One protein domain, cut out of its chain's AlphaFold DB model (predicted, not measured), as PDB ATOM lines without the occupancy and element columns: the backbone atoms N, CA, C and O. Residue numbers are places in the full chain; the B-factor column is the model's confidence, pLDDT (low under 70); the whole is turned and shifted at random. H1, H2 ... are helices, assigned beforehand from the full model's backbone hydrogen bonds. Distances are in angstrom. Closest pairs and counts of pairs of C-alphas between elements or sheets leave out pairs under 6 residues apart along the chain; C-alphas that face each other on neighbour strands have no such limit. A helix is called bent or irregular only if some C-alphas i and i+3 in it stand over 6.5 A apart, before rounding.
ATOM      1  N   ALA A   2     240.723 174.479 253.397       91.94
ATOM      2  CA  ALA A   2     240.036 175.700 252.938       91.94
ATOM      3  C   ALA A   2     238.548 175.481 252.579       91.94
ATOM      4  O   ALA A   2     237.696 176.222 253.045       91.94
ATOM      5  N   ALA A   3     238.214 174.413 251.842       95.31
ATOM      6  CA  ALA A   3     236.816 174.080 251.534       95.31
ATOM      7  C   ALA A   3     235.953 173.836 252.790       95.31
ATOM      8  O   ALA A   3     234.801 174.253 252.831       95.31
ATOM      9  N   ILE A   4     236.523 173.208 253.827       96.50
ATOM     10  CA  ILE A   4     235.836 172.965 255.106       96.50
ATOM     11  C   ILE A   4     235.572 174.296 255.811       96.50
ATOM     12  O   ILE A   4     234.455 174.537 256.252       96.50
ATOM     13  N   LEU A   5     236.570 175.186 255.852       96.75
ATOM     14  CA  LEU A   5     236.417 176.526 256.414       96.75
ATOM     15  C   LEU A   5     235.277 177.297 255.732       96.75
ATOM     16  O   LEU A   5     234.400 177.810 256.419       96.75
ATOM     17  N   PHE A   6     235.256 177.344 254.396       97.56
ATOM     18  CA  PHE A   6     234.187 178.027 253.660       97.56
ATOM     19  C   PHE A   6     232.818 177.374 253.877       97.56
ATOM     20  O   PHE A   6     231.829 178.087 254.015       97.56
ATOM     21  N   GLY A   7     232.758 176.042 253.973       97.50
ATOM     22  CA  GLY A   7     231.532 175.329 254.330       97.50
ATOM     23  C   GLY A   7     231.011 175.707 255.721       97.50
ATOM     24  O   GLY A   7     229.819 175.957 255.877       97.50
ATOM     25  N   LEU A   8     231.895 175.823 256.717       97.06
ATOM     26  CA  LEU A   8     231.528 176.236 258.078       97.06
ATOM     27  C   LEU A   8     231.125 177.712 258.160       97.06
ATOM     28  O   LEU A   8     230.196 178.041 258.897       97.06
ATOM     29  N   LEU A   9     231.774 178.593 257.393       96.81
ATOM     30  CA  LEU A   9     231.364 179.997 257.271       96.81
ATOM     31  C   LEU A   9     229.983 180.115 256.620       96.81
ATOM     32  O   LEU A   9     229.130 180.835 257.134       96.81
ATOM     33  N   ALA A  10     229.729 179.365 255.543       96.94
ATOM     34  CA  ALA A  10     228.418 179.316 254.906       96.94
ATOM     35  C   ALA A  10     227.348 178.777 255.866       96.94
ATOM     36  O   ALA A  10     226.266 179.350 255.965       96.94
ATOM     37  N   LEU A  11     227.660 177.724 256.627       96.06
ATOM     38  CA  LEU A  11     226.752 177.179 257.634       96.06
ATOM     39  C   LEU A  11     226.426 178.212 258.726       96.06
ATOM     40  O   LEU A  11     225.255 178.398 259.041       96.06
ATOM     41  N   ASN A  12     227.434 178.918 259.249       95.75
ATOM     42  CA  ASN A  12     227.248 180.007 260.219       95.75
ATOM     43  C   ASN A  12     226.404 181.155 259.656       95.75
ATOM     44  O   ASN A  12     225.597 181.742 260.369       95.75
ATOM     45  N   TYR A  13     226.578 181.474 258.376       95.00
ATOM     46  CA  TYR A  13     225.821 182.534 257.724       95.00
ATOM     47  C   TYR A  13     224.346 182.152 257.532       95.00
ATOM     48  O   TYR A  13     223.457 182.978 257.745       95.00
ATOM     49  N   LEU A  14     224.084 180.899 257.147       94.62
ATOM     50  CA  LEU A  14     222.742 180.368 256.895       94.62
ATOM     51  C   LEU A  14     221.971 180.038 258.181       94.62
ATOM     52  O   LEU A  14     220.738 180.047 258.169       94.62
ATOM     53  N   LEU A  15     222.665 179.752 259.283       93.38
ATOM     54  CA  LEU A  15     222.080 179.483 260.598       93.38
ATOM     55  C   LEU A  15     222.395 180.626 261.578       93.38
ATOM     56  O   LEU A  15     223.231 180.453 262.465       93.38
ATOM     57  N   PRO A  16     221.726 181.789 261.446       87.19
ATOM     58  CA  PRO A  16     221.900 182.887 262.383       87.19
ATOM     59  C   PRO A  16     221.503 182.478 263.804       87.19
ATOM     60  O   PRO A  16     220.621 181.637 264.015       87.19
ATOM     61  N   ILE A  17     222.158 183.109 264.778       86.31
ATOM     62  CA  ILE A  17     221.915 182.881 266.202       86.31
ATOM     63  C   ILE A  17     220.435 183.146 266.508       86.31
ATOM     64  O   ILE A  17     219.885 184.174 266.117       86.31
ATOM     65  N   GLY A  18     219.790 182.194 267.182       85.06
ATOM     66  CA  GLY A  18     218.366 182.240 267.524       85.06
ATOM     67  C   GLY A  18     217.430 181.588 266.499       85.06
ATOM     68  O   GLY A  18     216.238 181.473 266.771       85.06
ATOM     69  N   ARG A  19     217.929 181.109 265.348       88.50
ATOM     70  CA  ARG A  19     217.100 180.390 264.357       88.50
ATOM     71  C   ARG A  19     216.683 178.993 264.823       88.50
ATOM     72  O   ARG A  19     215.589 178.536 264.508       88.50
ATOM     73  N   VAL A  20     217.567 178.311 265.543       89.06
ATOM     74  CA  VAL A  20     217.321 177.025 266.203       89.06
ATOM     75  C   VAL A  20     217.151 177.283 267.696       89.06
ATOM     76  O   VAL A  20     218.093 177.732 268.346       89.06
ATOM     77  N   GLY A  21     215.965 176.995 268.228       89.25
ATOM     78  CA  GLY A  21     215.705 177.007 269.666       89.25
ATOM     79  C   GLY A  21     215.823 175.601 270.245       89.25
ATOM     80  O   GLY A  21     215.269 174.653 269.685       89.25
ATOM     81  N   LEU A  22     216.530 175.457 271.366       90.75
ATOM     82  CA  LEU A  22     216.589 174.211 272.133       90.75
ATOM     83  C   LEU A  22     215.857 174.381 273.468       90.75
ATOM     84  O   LEU A  22     215.778 175.475 274.016       90.75
ATOM     85  N   ASN A  23     215.357 173.276 274.027       89.44
ATOM     86  CA  ASN A  23     214.600 173.289 275.289       89.44
ATOM     87  C   ASN A  23     215.441 173.738 276.500       89.44
ATOM     88  O   ASN A  23     214.894 174.158 277.516       89.44
ATOM     89  N   SER A  24     216.769 173.635 276.406       94.00
ATOM     90  CA  SER A  24     217.709 174.055 277.444       94.00
ATOM     91  C   SER A  24     218.610 175.165 276.924       94.00
ATOM     92  O   SER A  24     219.281 174.997 275.904       94.00
ATOM     93  N   ARG A  25     218.696 176.264 277.683       91.81
ATOM     94  CA  ARG A  25     219.586 177.395 277.379       91.81
ATOM     95  C   ARG A  25     221.056 176.993 277.353       91.81
ATOM     96  O   ARG A  25     221.803 177.483 276.520       91.81
ATOM     97  N   ALA A  26     221.465 176.063 278.216       95.00
ATOM     98  CA  ALA A  26     222.836 175.565 278.218       95.00
ATOM     99  C   ALA A  26     223.160 174.802 276.923       95.00
ATOM    100  O   ALA A  26     224.205 175.029 276.319       95.00
ATOM    101  N   ALA A  27     222.245 173.939 276.470       94.56
ATOM    102  CA  ALA A  27     222.418 173.198 275.222       94.56
ATOM    103  C   ALA A  27     222.455 174.140 274.008       94.56
ATOM    104  O   ALA A  27     223.283 173.962 273.118       94.56
ATOM    105  N   GLU A  28     221.594 175.162 273.997       94.00
ATOM    106  CA  GLU A  28     221.554 176.194 272.956       94.00
ATOM    107  C   GLU A  28     222.879 176.966 272.875       94.00
ATOM    108  O   GLU A  28     223.468 177.073 271.799       94.00
ATOM    109  N   SER A  29     223.405 177.419 274.017       93.75
ATOM    110  CA  SER A  29     224.693 178.119 274.085       93.75
ATOM    111  C   SER A  29     225.861 177.250 273.624       93.75
ATOM    112  O   SER A  29     226.730 177.730 272.902       93.75
ATOM    113  N   VAL A  30     225.890 175.968 274.004       96.06
ATOM    114  CA  VAL A  30     226.933 175.035 273.547       96.06
ATOM    115  C   VAL A  30     226.839 174.818 272.040       96.06
ATOM    116  O   VAL A  30     227.860 174.853 271.357       96.06
ATOM    117  N   PHE A  31     225.631 174.637 271.506       95.62
ATOM    118  CA  PHE A  31     225.411 174.453 270.075       95.62
ATOM    119  C   PHE A  31     225.922 175.648 269.263       95.62
ATOM    120  O   PHE A  31     226.751 175.471 268.366       95.62
ATOM    121  N   TYR A  32     225.491 176.868 269.602       95.06
ATOM    122  CA  TYR A  32     225.949 178.067 268.899       95.06
ATOM    123  C   TYR A  32     227.425 178.363 269.155       95.06
ATOM    124  O   TYR A  32     228.114 178.784 268.231       95.06
ATOM    125  N   GLY A  33     227.941 178.088 270.354       95.31
ATOM    126  CA  GLY A  33     229.368 178.203 270.648       95.31
ATOM    127  C   GLY A  33     230.200 177.315 269.725       95.31
ATOM    128  O   GLY A  33     231.096 177.800 269.038       95.31
ATOM    129  N   LEU A  34     229.864 176.027 269.623       96.38
ATOM    130  CA  LEU A  34     230.549 175.110 268.709       96.38
ATOM    131  C   LEU A  34     230.425 175.558 267.251       96.38
ATOM    132  O   LEU A  34     231.412 175.512 266.515       96.38
ATOM    133  N   LEU A  35     229.243 176.018 266.840       95.25
ATOM    134  CA  LEU A  35     229.013 176.504 265.484       95.25
ATOM    135  C   LEU A  35     229.916 177.705 265.163       95.25
ATOM    136  O   LEU A  35     230.650 177.655 264.175       95.25
ATOM    137  N   VAL A  36     229.929 178.724 266.022       94.00
ATOM    138  CA  VAL A  36     230.694 179.970 265.852       94.00
ATOM    139  C   VAL A  36     232.204 179.742 265.936       94.00
ATOM    140  O   VAL A  36     232.956 180.286 265.129       94.00
ATOM    141  N   PHE A  37     232.674 178.887 266.849       95.38
ATOM    142  CA  PHE A  37     234.106 178.600 266.995       95.38
ATOM    143  C   PHE A  37     234.642 177.578 265.982       95.38
ATOM    144  O   PHE A  37     235.856 177.491 265.784       95.38
ATOM    145  N   SER A  38     233.783 176.821 265.293       96.75
ATOM    146  CA  SER A  38     234.223 175.836 264.295       96.75
ATOM    147  C   SER A  38     235.068 176.421 263.141       96.75
ATOM    148  O   SER A  38     236.128 175.845 262.852       96.75
ATOM    149  N   PRO A  39     234.716 177.558 262.496       95.12
ATOM    150  CA  PRO A  39     235.597 178.187 261.515       95.12
ATOM    151  C   PRO A  39     236.885 178.727 262.149       95.12
ATOM    152  O   PRO A  39     237.937 178.628 261.520       95.12
ATOM    153  N   VAL A  40     236.842 179.222 263.392       94.56
ATOM    154  CA  VAL A  40     238.027 179.716 264.123       94.56
ATOM    155  C   VAL A  40     239.043 178.590 264.343       94.56
ATOM    156  O   VAL A  40     240.236 178.759 264.087       94.56
ATOM    157  N   LEU A  41     238.575 177.399 264.723       95.88
ATOM    158  CA  LEU A  41     239.419 176.208 264.826       95.88
ATOM    159  C   LEU A  41     240.039 175.839 263.468       95.88
ATOM    160  O   LEU A  41     241.242 175.595 263.378       95.88
ATOM    161  N   CYS A  42     239.237 175.818 262.397       96.31
ATOM    162  CA  CYS A  42     239.723 175.497 261.052       96.31
ATOM    163  C   CYS A  42     240.769 176.499 260.545       96.31
ATOM    164  O   CYS A  42     241.766 176.094 259.942       96.31
ATOM    165  N   ALA A  43     240.554 177.786 260.807       95.06
ATOM    166  CA  ALA A  43     241.500 178.871 260.578       95.06
ATOM    167  C   ALA A  43     242.837 178.617 261.298       95.06
ATOM    168  O   ALA A  43     243.896 178.629 260.667       95.06
ATOM    169  N   GLY A  44     242.785 178.281 262.591       95.19
ATOM    170  CA  GLY A  44     243.966 177.926 263.379       95.19
ATOM    171  C   GLY A  44     244.720 176.717 262.816       95.19
ATOM    172  O   GLY A  44     245.937 176.772 262.648       95.19
ATOM    173  N   LEU A  45     244.015 175.647 262.435       95.50
ATOM    174  CA  LEU A  45     244.628 174.459 261.825       95.50
ATOM    175  C   LEU A  45     245.265 174.756 260.460       95.50
ATOM    176  O   LEU A  45     246.332 174.219 260.149       95.50
ATOM    177  N   LEU A  46     244.636 175.614 259.648       93.69
ATOM    178  CA  LEU A  46     245.214 176.102 258.396       93.69
ATOM    179  C   LEU A  46     246.528 176.833 258.664       93.69
ATOM    180  O   LEU A  46     247.544 176.452 258.075       93.69
ATOM    181  N   PHE A  47     246.528 177.798 259.588       93.81
ATOM    182  CA  PHE A  47     247.735 178.510 259.998       93.81
ATOM    183  C   PHE A  47     248.811 177.540 260.495       93.81
ATOM    184  O   PHE A  47     249.905 177.532 259.943       93.81
ATOM    185  N   SER A  48     248.500 176.648 261.442       94.50
ATOM    186  CA  SER A  48     249.465 175.667 261.959       94.50
ATOM    187  C   SER A  48     250.052 174.784 260.858       94.50
ATOM    188  O   SER A  48     251.239 174.467 260.878       94.50
ATOM    189  N   SER A  49     249.244 174.375 259.876       92.81
ATOM    190  CA  SER A  49     249.732 173.571 258.752       92.81
ATOM    191  C   SER A  49     250.687 174.352 257.844       92.81
ATOM    192  O   SER A  49     251.655 173.782 257.341       92.81
ATOM    193  N   SER A  50     250.438 175.643 257.621       90.19
ATOM    194  CA  SER A  50     251.323 176.522 256.848       90.19
ATOM    195  C   SER A  50     252.598 176.834 257.628       90.19
ATOM    196  O   SER A  50     253.691 176.674 257.098       90.19
ATOM    197  N   PHE A  51     252.455 177.140 258.915       93.62
ATOM    198  CA  PHE A  51     253.534 177.464 259.840       93.62
ATOM    199  C   PHE A  51     254.571 176.341 259.968       93.62
ATOM    200  O   PHE A  51     255.767 176.605 260.008       93.62
ATOM    201  N   LYS A  52     254.143 175.070 259.930       93.12
ATOM    202  CA  LYS A  52     255.053 173.903 259.907       93.12
ATOM    203  C   LYS A  52     256.056 173.907 258.747       93.12
ATOM    204  O   LYS A  52     257.064 173.217 258.825       93.12
ATOM    205  N   ARG A  53     255.754 174.619 257.659       89.94
ATOM    206  CA  ARG A  53     256.593 174.738 256.455       89.94
ATOM    207  C   ARG A  53     257.209 176.134 256.330       89.94
ATOM    208  O   ARG A  53     257.679 176.492 255.255       89.94
ATOM    209  N   SER A  54     257.158 176.922 257.403       91.69
ATOM    210  CA  SER A  54     257.611 178.306 257.405       91.69
ATOM    211  C   SER A  54     259.137 178.397 257.295       91.69
ATOM    212  O   SER A  54     259.836 177.784 258.106       91.69
ATOM    213  N   PRO A  55     259.672 179.191 256.352       90.19
ATOM    214  CA  PRO A  55     261.094 179.519 256.311       90.19
ATOM    215  C   PRO A  55     261.508 180.522 257.405       90.19
ATOM    216  O   PRO A  55     262.691 180.626 257.711       90.19
ATOM    217  N   SER A  56     260.560 181.259 258.001       95.25
ATOM    218  CA  SER A  56     260.805 182.221 259.083       95.25
ATOM    219  C   SER A  56     259.657 182.213 260.095       95.25
ATOM    220  O   SER A  56     258.688 182.969 259.991       95.25
ATOM    221  N   ALA A  57     259.790 181.369 261.120       94.00
ATOM    222  CA  ALA A  57     258.770 181.194 262.153       94.00
ATOM    223  C   ALA A  57     258.420 182.506 262.887       94.00
ATOM    224  O   ALA A  57     257.258 182.753 263.194       94.00
ATOM    225  N   ALA A  58     259.404 183.373 263.149       95.94
ATOM    226  CA  ALA A  58     259.159 184.647 263.824       95.94
ATOM    227  C   ALA A  58     258.281 185.592 262.984       95.94
ATOM    228  O   ALA A  58     257.357 186.207 263.517       95.94
ATOM    229  N   ALA A  59     258.537 185.674 261.674       95.44
ATOM    230  CA  ALA A  59     257.771 186.531 260.774       95.44
ATOM    231  C   ALA A  59     256.327 186.037 260.614       95.44
ATOM    232  O   ALA A  59     255.391 186.819 260.776       95.44
ATOM    233  N   ASP A  60     256.134 184.737 260.379       95.19
ATOM    234  CA  ASP A  60     254.797 184.165 260.175       95.19
ATOM    235  C   ASP A  60     253.949 184.198 261.454       95.19
ATOM    236  O   ASP A  60     252.742 184.448 261.400       95.19
ATOM    237  N   PHE A  61     254.569 183.992 262.620       94.69
ATOM    238  CA  PHE A  61     253.880 184.145 263.899       94.69
ATOM    239  C   PHE A  61     253.502 185.607 264.162       94.69
ATOM    240  O   PHE A  61     252.372 185.882 264.566       94.69
ATOM    241  N   GLY A  62     254.412 186.545 263.875       96.88
ATOM    242  CA  GLY A  62     254.140 187.979 263.958       96.88
ATOM    243  C   GLY A  62     252.983 188.404 263.052       96.88
ATOM    244  O   GLY A  62     252.083 189.113 263.501       96.88
ATOM    245  N   ALA A  63     252.940 187.905 261.814       95.19
ATOM    246  CA  ALA A  63     251.841 188.157 260.884       95.19
ATOM    247  C   ALA A  63     250.503 187.596 261.398       95.19
ATOM    248  O   ALA A  63     249.479 188.274 261.312       95.19
ATOM    249  N   ASN A  64     250.503 186.393 261.982       95.38
ATOM    250  CA  ASN A  64     249.309 185.814 262.601       95.38
ATOM    251  C   ASN A  64     248.819 186.635 263.804       95.38
ATOM    252  O   ASN A  64     247.618 186.859 263.938       95.38
ATOM    253  N   LEU A  65     249.733 187.118 264.651       96.31
ATOM    254  CA  LEU A  65     249.385 187.972 265.787       96.31
ATOM    255  C   LEU A  65     248.800 189.313 265.323       96.31
ATOM    256  O   LEU A  65     247.741 189.709 265.804       96.31
ATOM    257  N   LEU A  66     249.437 189.975 264.353       97.12
ATOM    258  CA  LEU A  66     248.915 191.208 263.758       97.12
ATOM    259  C   LEU A  66     247.533 190.989 263.134       97.12
ATOM    260  O   LEU A  66     246.624 191.781 263.365       97.12
ATOM    261  N   GLY A  67     247.348 189.890 262.398       95.00
ATOM    262  CA  GLY A  67     246.054 189.513 261.835       95.00
ATOM    263  C   GLY A  67     244.982 189.297 262.906       95.00
ATOM    264  O   GLY A  67     243.862 189.767 262.737       95.00
ATOM    265  N   ALA A  68     245.320 188.650 264.026       94.94
ATOM    266  CA  ALA A  68     244.402 188.468 265.149       94.94
ATOM    267  C   ALA A  68     244.021 189.802 265.813       94.94
ATOM    268  O   ALA A  68     242.853 190.013 266.127       94.94
ATOM    269  N   MET A  69     244.976 190.726 265.972       97.06
ATOM    270  CA  MET A  69     244.706 192.070 266.498       97.06
ATOM    271  C   MET A  69     243.783 192.861 265.567       97.06
ATOM    272  O   MET A  69     242.781 193.411 266.018       97.06
ATOM    273  N   VAL A  70     244.082 192.881 264.264       96.38
ATOM    274  CA  VAL A  70     243.237 193.543 263.258       96.38
ATOM    275  C   VAL A  70     241.851 192.900 263.213       96.38
ATOM    276  O   VAL A  70     240.854 193.613 263.215       96.38
ATOM    277  N   GLY A  71     241.770 191.569 263.250       94.62
ATOM    278  CA  GLY A  71     240.508 190.834 263.309       94.62
ATOM    279  C   GLY A  71     239.670 191.190 264.539       94.62
ATOM    280  O   GLY A  71     238.475 191.435 264.397       94.62
ATOM    281  N   GLY A  72     240.298 191.305 265.714       94.56
ATOM    282  CA  GLY A  72     239.632 191.756 266.939       94.56
ATOM    283  C   GLY A  72     239.100 193.189 266.837       94.56
ATOM    284  O   GLY A  72     238.019 193.483 267.332       94.56
ATOM    285  N   VAL A  73     239.798 194.080 266.126       95.81
ATOM    286  CA  VAL A  73     239.273 195.424 265.821       95.81
ATOM    287  C   VAL A  73     238.103 195.351 264.832       95.81
ATOM    288  O   VAL A  73     237.102 196.041 265.007       95.81
ATOM    289  N   CYS A  74     238.184 194.500 263.809       94.25
ATOM    290  CA  CYS A  74     237.104 194.317 262.838       94.25
ATOM    291  C   CYS A  74     235.819 193.750 263.459       94.25
ATOM    292  O   CYS A  74     234.741 193.997 262.925       94.25
ATOM    293  N   GLU A  75     235.902 193.034 264.581       93.62
ATOM    294  CA  GLU A  75     234.728 192.535 265.302       93.62
ATOM    295  C   GLU A  75     233.793 193.671 265.748       93.62
ATOM    296  O   GLU A  75     232.575 193.512 265.706       93.62
ATOM    297  N   TYR A  76     234.326 194.864 266.043       93.62
ATOM    298  CA  TYR A  76     233.503 196.037 266.361       93.62
ATOM    299  C   TYR A  76     232.595 196.471 265.201       93.62
ATOM    300  O   TYR A  76     231.539 197.053 265.446       93.62
ATOM    301  N   LEU A  77     232.930 196.148 263.944       91.88
ATOM    302  CA  LEU A  77     232.046 196.416 262.802       91.88
ATOM    303  C   LEU A  77     230.749 195.601 262.879       91.88
ATOM    304  O   LEU A  77     229.720 196.041 262.370       91.88
ATOM    305  N   ALA A  78     230.758 194.454 263.569       90.88
ATOM    306  CA  ALA A  78     229.553 193.659 263.789       90.88
ATOM    307  C   ALA A  78     228.520 194.378 264.673       90.88
ATOM    308  O   ALA A  78     227.340 194.047 264.608       90.88
ATOM    309  N   LEU A  79     228.930 195.371 265.473       91.38
ATOM    310  CA  LEU A  79     228.003 196.209 266.242       91.38
ATOM    311  C   LEU A  79     227.236 197.193 265.349       91.38
ATOM    312  O   LEU A  79     226.140 197.608 265.716       91.38
ATOM    313  N   LEU A  80     227.805 197.566 264.198       92.38
ATOM    314  CA  LEU A  80     227.189 198.480 263.235       92.38
ATOM    315  C   LEU A  80     226.336 197.723 262.208       92.38
ATOM    316  O   LEU A  80     225.180 198.070 261.994       92.38
ATOM    317  N   GLU A  81     226.902 196.676 261.604       91.62
ATOM    318  CA  GLU A  81     226.325 195.968 260.445       91.62
ATOM    319  C   GLU A  81     225.743 194.585 260.800       91.62
ATOM    320  O   GLU A  81     225.119 193.916 259.975       91.62
ATOM    321  N   GLY A  82     225.955 194.114 262.032       90.44
ATOM    322  CA  GLY A  82     225.561 192.782 262.489       90.44
ATOM    323  C   GLY A  82     226.614 191.688 262.249       90.44
ATOM    324  O   GLY A  82     227.561 191.822 261.474       90.44
ATOM    325  N   TYR A  83     226.428 190.540 262.908       89.75
ATOM    326  CA  TYR A  83     227.373 189.409 262.879       89.75
ATOM    327  C   TYR A  83     227.581 188.803 261.479       89.75
ATOM    328  O   TYR A  83     228.675 188.354 261.141       89.75
ATOM    329  N   GLN A  84     226.553 188.811 260.626       92.19
ATOM    330  CA  GLN A  84     226.658 188.263 259.270       92.19
ATOM    331  C   GLN A  84     227.659 189.031 258.397       92.19
ATOM    332  O   GLN A  84     228.331 188.418 257.568       92.19
ATOM    333  N   PHE A  85     227.806 190.342 258.609       93.19
ATOM    334  CA  PHE A  85     228.816 191.139 257.916       93.19
ATOM    335  C   PHE A  85     230.236 190.674 258.266       93.19
ATOM    336  O   PHE A  85     231.077 190.510 257.380       93.19
ATOM    337  N   LEU A  86     230.484 190.360 259.542       92.69
ATOM    338  CA  LEU A  86     231.773 189.841 259.997       92.69
ATOM    339  C   LEU A  86     232.128 188.514 259.308       92.69
ATOM    340  O   LEU A  86     233.269 188.321 258.893       92.69
ATOM    341  N   LEU A  87     231.150 187.623 259.107       94.19
ATOM    342  CA  LEU A  87     231.361 186.365 258.379       94.19
ATOM    343  C   LEU A  87     231.778 186.594 256.919       94.19
ATOM    344  O   LEU A  87     232.648 185.879 256.415       94.19
ATOM    345  N   ILE A  88     231.189 187.590 256.250       95.25
ATOM    346  CA  ILE A  88     231.563 187.970 254.880       95.25
ATOM    347  C   ILE A  88     232.999 188.491 254.860       95.25
ATOM    348  O   ILE A  88     233.797 188.044 254.035       95.25
ATOM    349  N   LEU A  89     233.356 189.379 255.790       94.81
ATOM    350  CA  LEU A  89     234.712 189.912 255.900       94.81
ATOM    351  C   LEU A  89     235.744 188.789 256.096       94.81
ATOM    352  O   LEU A  89     236.745 188.733 255.380       94.81
ATOM    353  N   VAL A  90     235.469 187.841 256.997       95.25
ATOM    354  CA  VAL A  90     236.323 186.662 257.216       95.25
ATOM    355  C   VAL A  90     236.439 185.818 255.942       95.25
ATOM    356  O   VAL A  90     237.543 185.404 255.579       95.25
ATOM    357  N   ALA A  91     235.331 185.582 255.234       96.50
ATOM    358  CA  ALA A  91     235.340 184.826 253.984       96.50
ATOM    359  C   ALA A  91     236.199 185.506 252.905       96.50
ATOM    360  O   ALA A  91     236.981 184.825 252.239       96.50
ATOM    361  N   LEU A  92     236.112 186.831 252.762       96.69
ATOM    362  CA  LEU A  92     236.922 187.599 251.812       96.69
ATOM    363  C   LEU A  92     238.417 187.531 252.150       96.69
ATOM    364  O   LEU A  92     239.229 187.254 251.265       96.69
ATOM    365  N   CYS A  93     238.782 187.698 253.424       95.12
ATOM    366  CA  CYS A  93     240.170 187.575 253.879       95.12
ATOM    367  C   CYS A  93     240.753 186.186 253.573       95.12
ATOM    368  O   CYS A  93     241.848 186.069 253.018       95.12
ATOM    369  N   TYR A  94     240.010 185.118 253.877       94.94
ATOM    370  CA  TYR A  94     240.462 183.754 253.588       94.94
ATOM    371  C   TYR A  94     240.463 183.420 252.098       94.94
ATOM    372  O   TYR A  94     241.311 182.647 251.650       94.94
ATOM    373  N   LEU A  95     239.555 184.003 251.313       96.56
ATOM    374  CA  LEU A  95     239.570 183.863 249.862       96.56
ATOM    375  C   LEU A  95     240.843 184.477 249.282       96.56
ATOM    376  O   LEU A  95     241.553 183.793 248.544       96.56
ATOM    377  N   ALA A  96     241.179 185.707 249.677       95.88
ATOM    378  CA  ALA A  96     242.417 186.365 249.270       95.88
ATOM    379  C   ALA A  96     243.649 185.521 249.634       95.88
ATOM    380  O   ALA A  96     244.493 185.265 248.775       95.88
ATOM    381  N   ALA A  97     243.711 184.992 250.862       93.19
ATOM    382  CA  ALA A  97     244.801 184.118 251.303       93.19
ATOM    383  C   ALA A  97     244.926 182.829 250.465       93.19
ATOM    384  O   ALA A  97     246.028 182.360 250.173       93.19
ATOM    385  N   VAL A  98     243.804 182.229 250.056       93.69
ATOM    386  CA  VAL A  98     243.812 181.033 249.202       93.69
ATOM    387  C   VAL A  98     244.278 181.364 247.786       93.69
ATOM    388  O   VAL A  98     245.032 180.574 247.210       93.69
ATOM    389  N   LEU A  99     243.849 182.494 247.220       95.19
ATOM    390  CA  LEU A  99     244.238 182.926 245.876       95.19
ATOM    391  C   LEU A  99     245.745 183.200 245.793       95.19
ATOM    392  O   LEU A  99     246.421 182.578 244.972       95.19
ATOM    393  N   THR A 100     246.292 183.996 246.714       93.56
ATOM    394  CA  THR A 100     247.733 184.309 246.747       93.56
ATOM    395  C   THR A 100     248.586 183.057 246.958       93.56
ATOM    396  O   THR A 100     249.596 182.852 246.285       93.56
ATOM    397  N   ALA A 101     248.145 182.135 247.819       89.25
ATOM    398  CA  ALA A 101     248.842 180.870 248.023       89.25
ATOM    399  C   ALA A 101     248.803 179.956 246.782       89.25
ATOM    400  O   ALA A 101     249.724 179.163 246.567       89.25
ATOM    401  N   ARG A 102     247.738 180.010 245.968       90.19
ATOM    402  CA  ARG A 102     247.658 179.262 244.699       90.19
ATOM    403  C   ARG A 102     248.590 179.848 243.647       90.19
ATOM    404  O   ARG A 102     249.262 179.075 242.968       90.19
ATOM    405  N   GLU A 103     248.642 181.169 243.535       90.88
ATOM    406  CA  GLU A 103     249.534 181.878 242.614       90.88
ATOM    407  C   GLU A 103     251.002 181.582 242.921       90.88
ATOM    408  O   GLU A 103     251.733 181.168 242.021       90.88
ATOM    409  N   ALA A 104     251.398 181.661 244.195       87.25
ATOM    410  CA  ALA A 104     252.753 181.329 244.631       87.25
ATOM    411  C   ALA A 104     253.153 179.898 244.232       87.25
ATOM    412  O   ALA A 104     254.198 179.691 243.619       87.25
ATOM    413  N   ARG A 105     252.286 178.905 244.491       87.06
ATOM    414  CA  ARG A 105     252.540 177.507 244.092       87.06
ATOM    415  C   ARG A 105     252.642 177.331 242.577       87.06
ATOM    416  O   ARG A 105     253.454 176.536 242.111       87.06
ATOM    417  N   ARG A 106     251.817 178.048 241.808       88.38
ATOM    418  CA  ARG A 106     251.833 177.986 240.341       88.38
ATOM    419  C   ARG A 106     253.126 178.572 239.772       88.38
ATOM    420  O   ARG A 106     253.695 177.970 238.870       88.38
ATOM    421  N   ALA A 107     253.600 179.693 240.315       86.75
ATOM    422  CA  ALA A 107     254.864 180.305 239.915       86.75
ATOM    423  C   ALA A 107     256.054 179.360 240.154       86.75
ATOM    424  O   ALA A 107     256.888 179.194 239.269       86.75
ATOM    425  N   THR A 108     256.090 178.676 241.304       85.75
ATOM    426  CA  THR A 108     257.131 177.677 241.600       85.75
ATOM    427  C   THR A 108     257.110 176.503 240.620       85.75
ATOM    428  O   THR A 108     258.168 176.051 240.201       85.75
ATOM    429  N   TYR A 109     255.924 176.020 240.232       84.06
ATOM    430  CA  TYR A 109     255.798 174.925 239.266       84.06
ATOM    431  C   TYR A 109     256.296 175.318 237.869       84.06
ATOM    432  O   TYR A 109     257.023 174.554 237.250       84.06
ATOM    433  N   VAL A 110     255.942 176.518 237.392       84.75
ATOM    434  CA  VAL A 110     256.400 177.026 236.085       84.75
ATOM    435  C   VAL A 110     257.913 177.243 236.065       84.75
ATOM    436  O   VAL A 110     258.541 176.953 235.062       84.75
ATOM    437  N   ALA A 111     258.508 177.720 237.160       80.69
ATOM    438  CA  ALA A 111     259.958 177.911 237.246       80.69
ATOM    439  C   ALA A 111     260.760 176.594 237.308       80.69
ATOM    440  O   ALA A 111     261.974 176.618 237.121       80.69
ATOM    441  N   ALA A 112     260.105 175.470 237.615       73.88
ATOM    442  CA  ALA A 112     260.722 174.148 237.721       73.88
ATOM    443  C   ALA A 112     260.522 173.261 236.473       73.88
ATOM    444  O   ALA A 112     261.030 172.140 236.460       73.88
ATOM    445  N   ALA A 113     259.763 173.734 235.478       66.50
ATOM    446  CA  ALA A 113     259.493 173.064 234.203       66.50
ATOM    447  C   ALA A 113     260.350 173.664 233.082       66.50
ATOM    448  O   ALA A 113     260.768 172.882 232.201       66.50
TER     449      ALA A 113
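What this domain is: This is residues 2 to 113 of the 113 residues of an uncharacterized protein of Acidobacteria bacterium (UniProt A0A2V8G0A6). What shape do the helices make? They form a long, loose frame: H1 sits between H2b, one arm of the bent H2, and H5, while H3 folds back from the end of H2b toward the start of H5, with short H4 at the turn. Residues 99 to 113, of which 99 to 111 belong to H5, stick out. What is it built of? The printed part has 112 residues with five named helices, H1 to H5 in order, and no named strand: all helix. How compact is it? It is loose, with a radius of gyration of the C-alphas of 17.0 A and spans of 60 by 27 by 25 A.

Where its parts are: Where do the helices begin? H1, residues 2 to 14, starts with C-alpha 2 at (240.036, 175.700, 252.938) and is 18.3 A long. Is H2 straight? H2, residues 25 to 51, was assigned as one helix by its hydrogen bonds but is bent, with C-alphas 36 and 39 6.8 A apart; its arms are H2a, residues 25 to 36, and H2b, residues 39 to 51. What follows? H3, residues 57 to 75, is 26.8 A long, H4 is residues 78 to 81, and H5, residues 83 to 111, is 43.0 A long, ending with C-alpha 111 at (259.958, 177.911, 237.246).

How they stand to each other: What does H1 touch? It touches H2b, closest C-alphas Leu 5 and Pro 39 at 5.4 A, and H5, closest C-alphas Tyr 13 and Gln 84 at 6.0 A; with residues 8 to 12 alone it only just touches H2a, with 3 pairs of C-alphas within 8 A, the closest those of Asn 12 and Leu 35 at 6.6 A. Where is H3? H2b and H3 form a hairpin and touch at a shallow tilt of 20 degrees, closest C-alphas Phe 51 and Asp 60 at 6.8 A. Are the backbones intact? Every O i to N i+4 pair is within hydrogen-bond range in H1, H2a, H2b, H3 and H5; H4 is too short for one.

The domain as a whole: How far does it reach? The C-alphas farthest apart, Asn 23 and Ala 113, are 60.9 A apart. Are there cuts or weak places? The printed part has no cut and no long link, and residue 113 is under pLDDT 70.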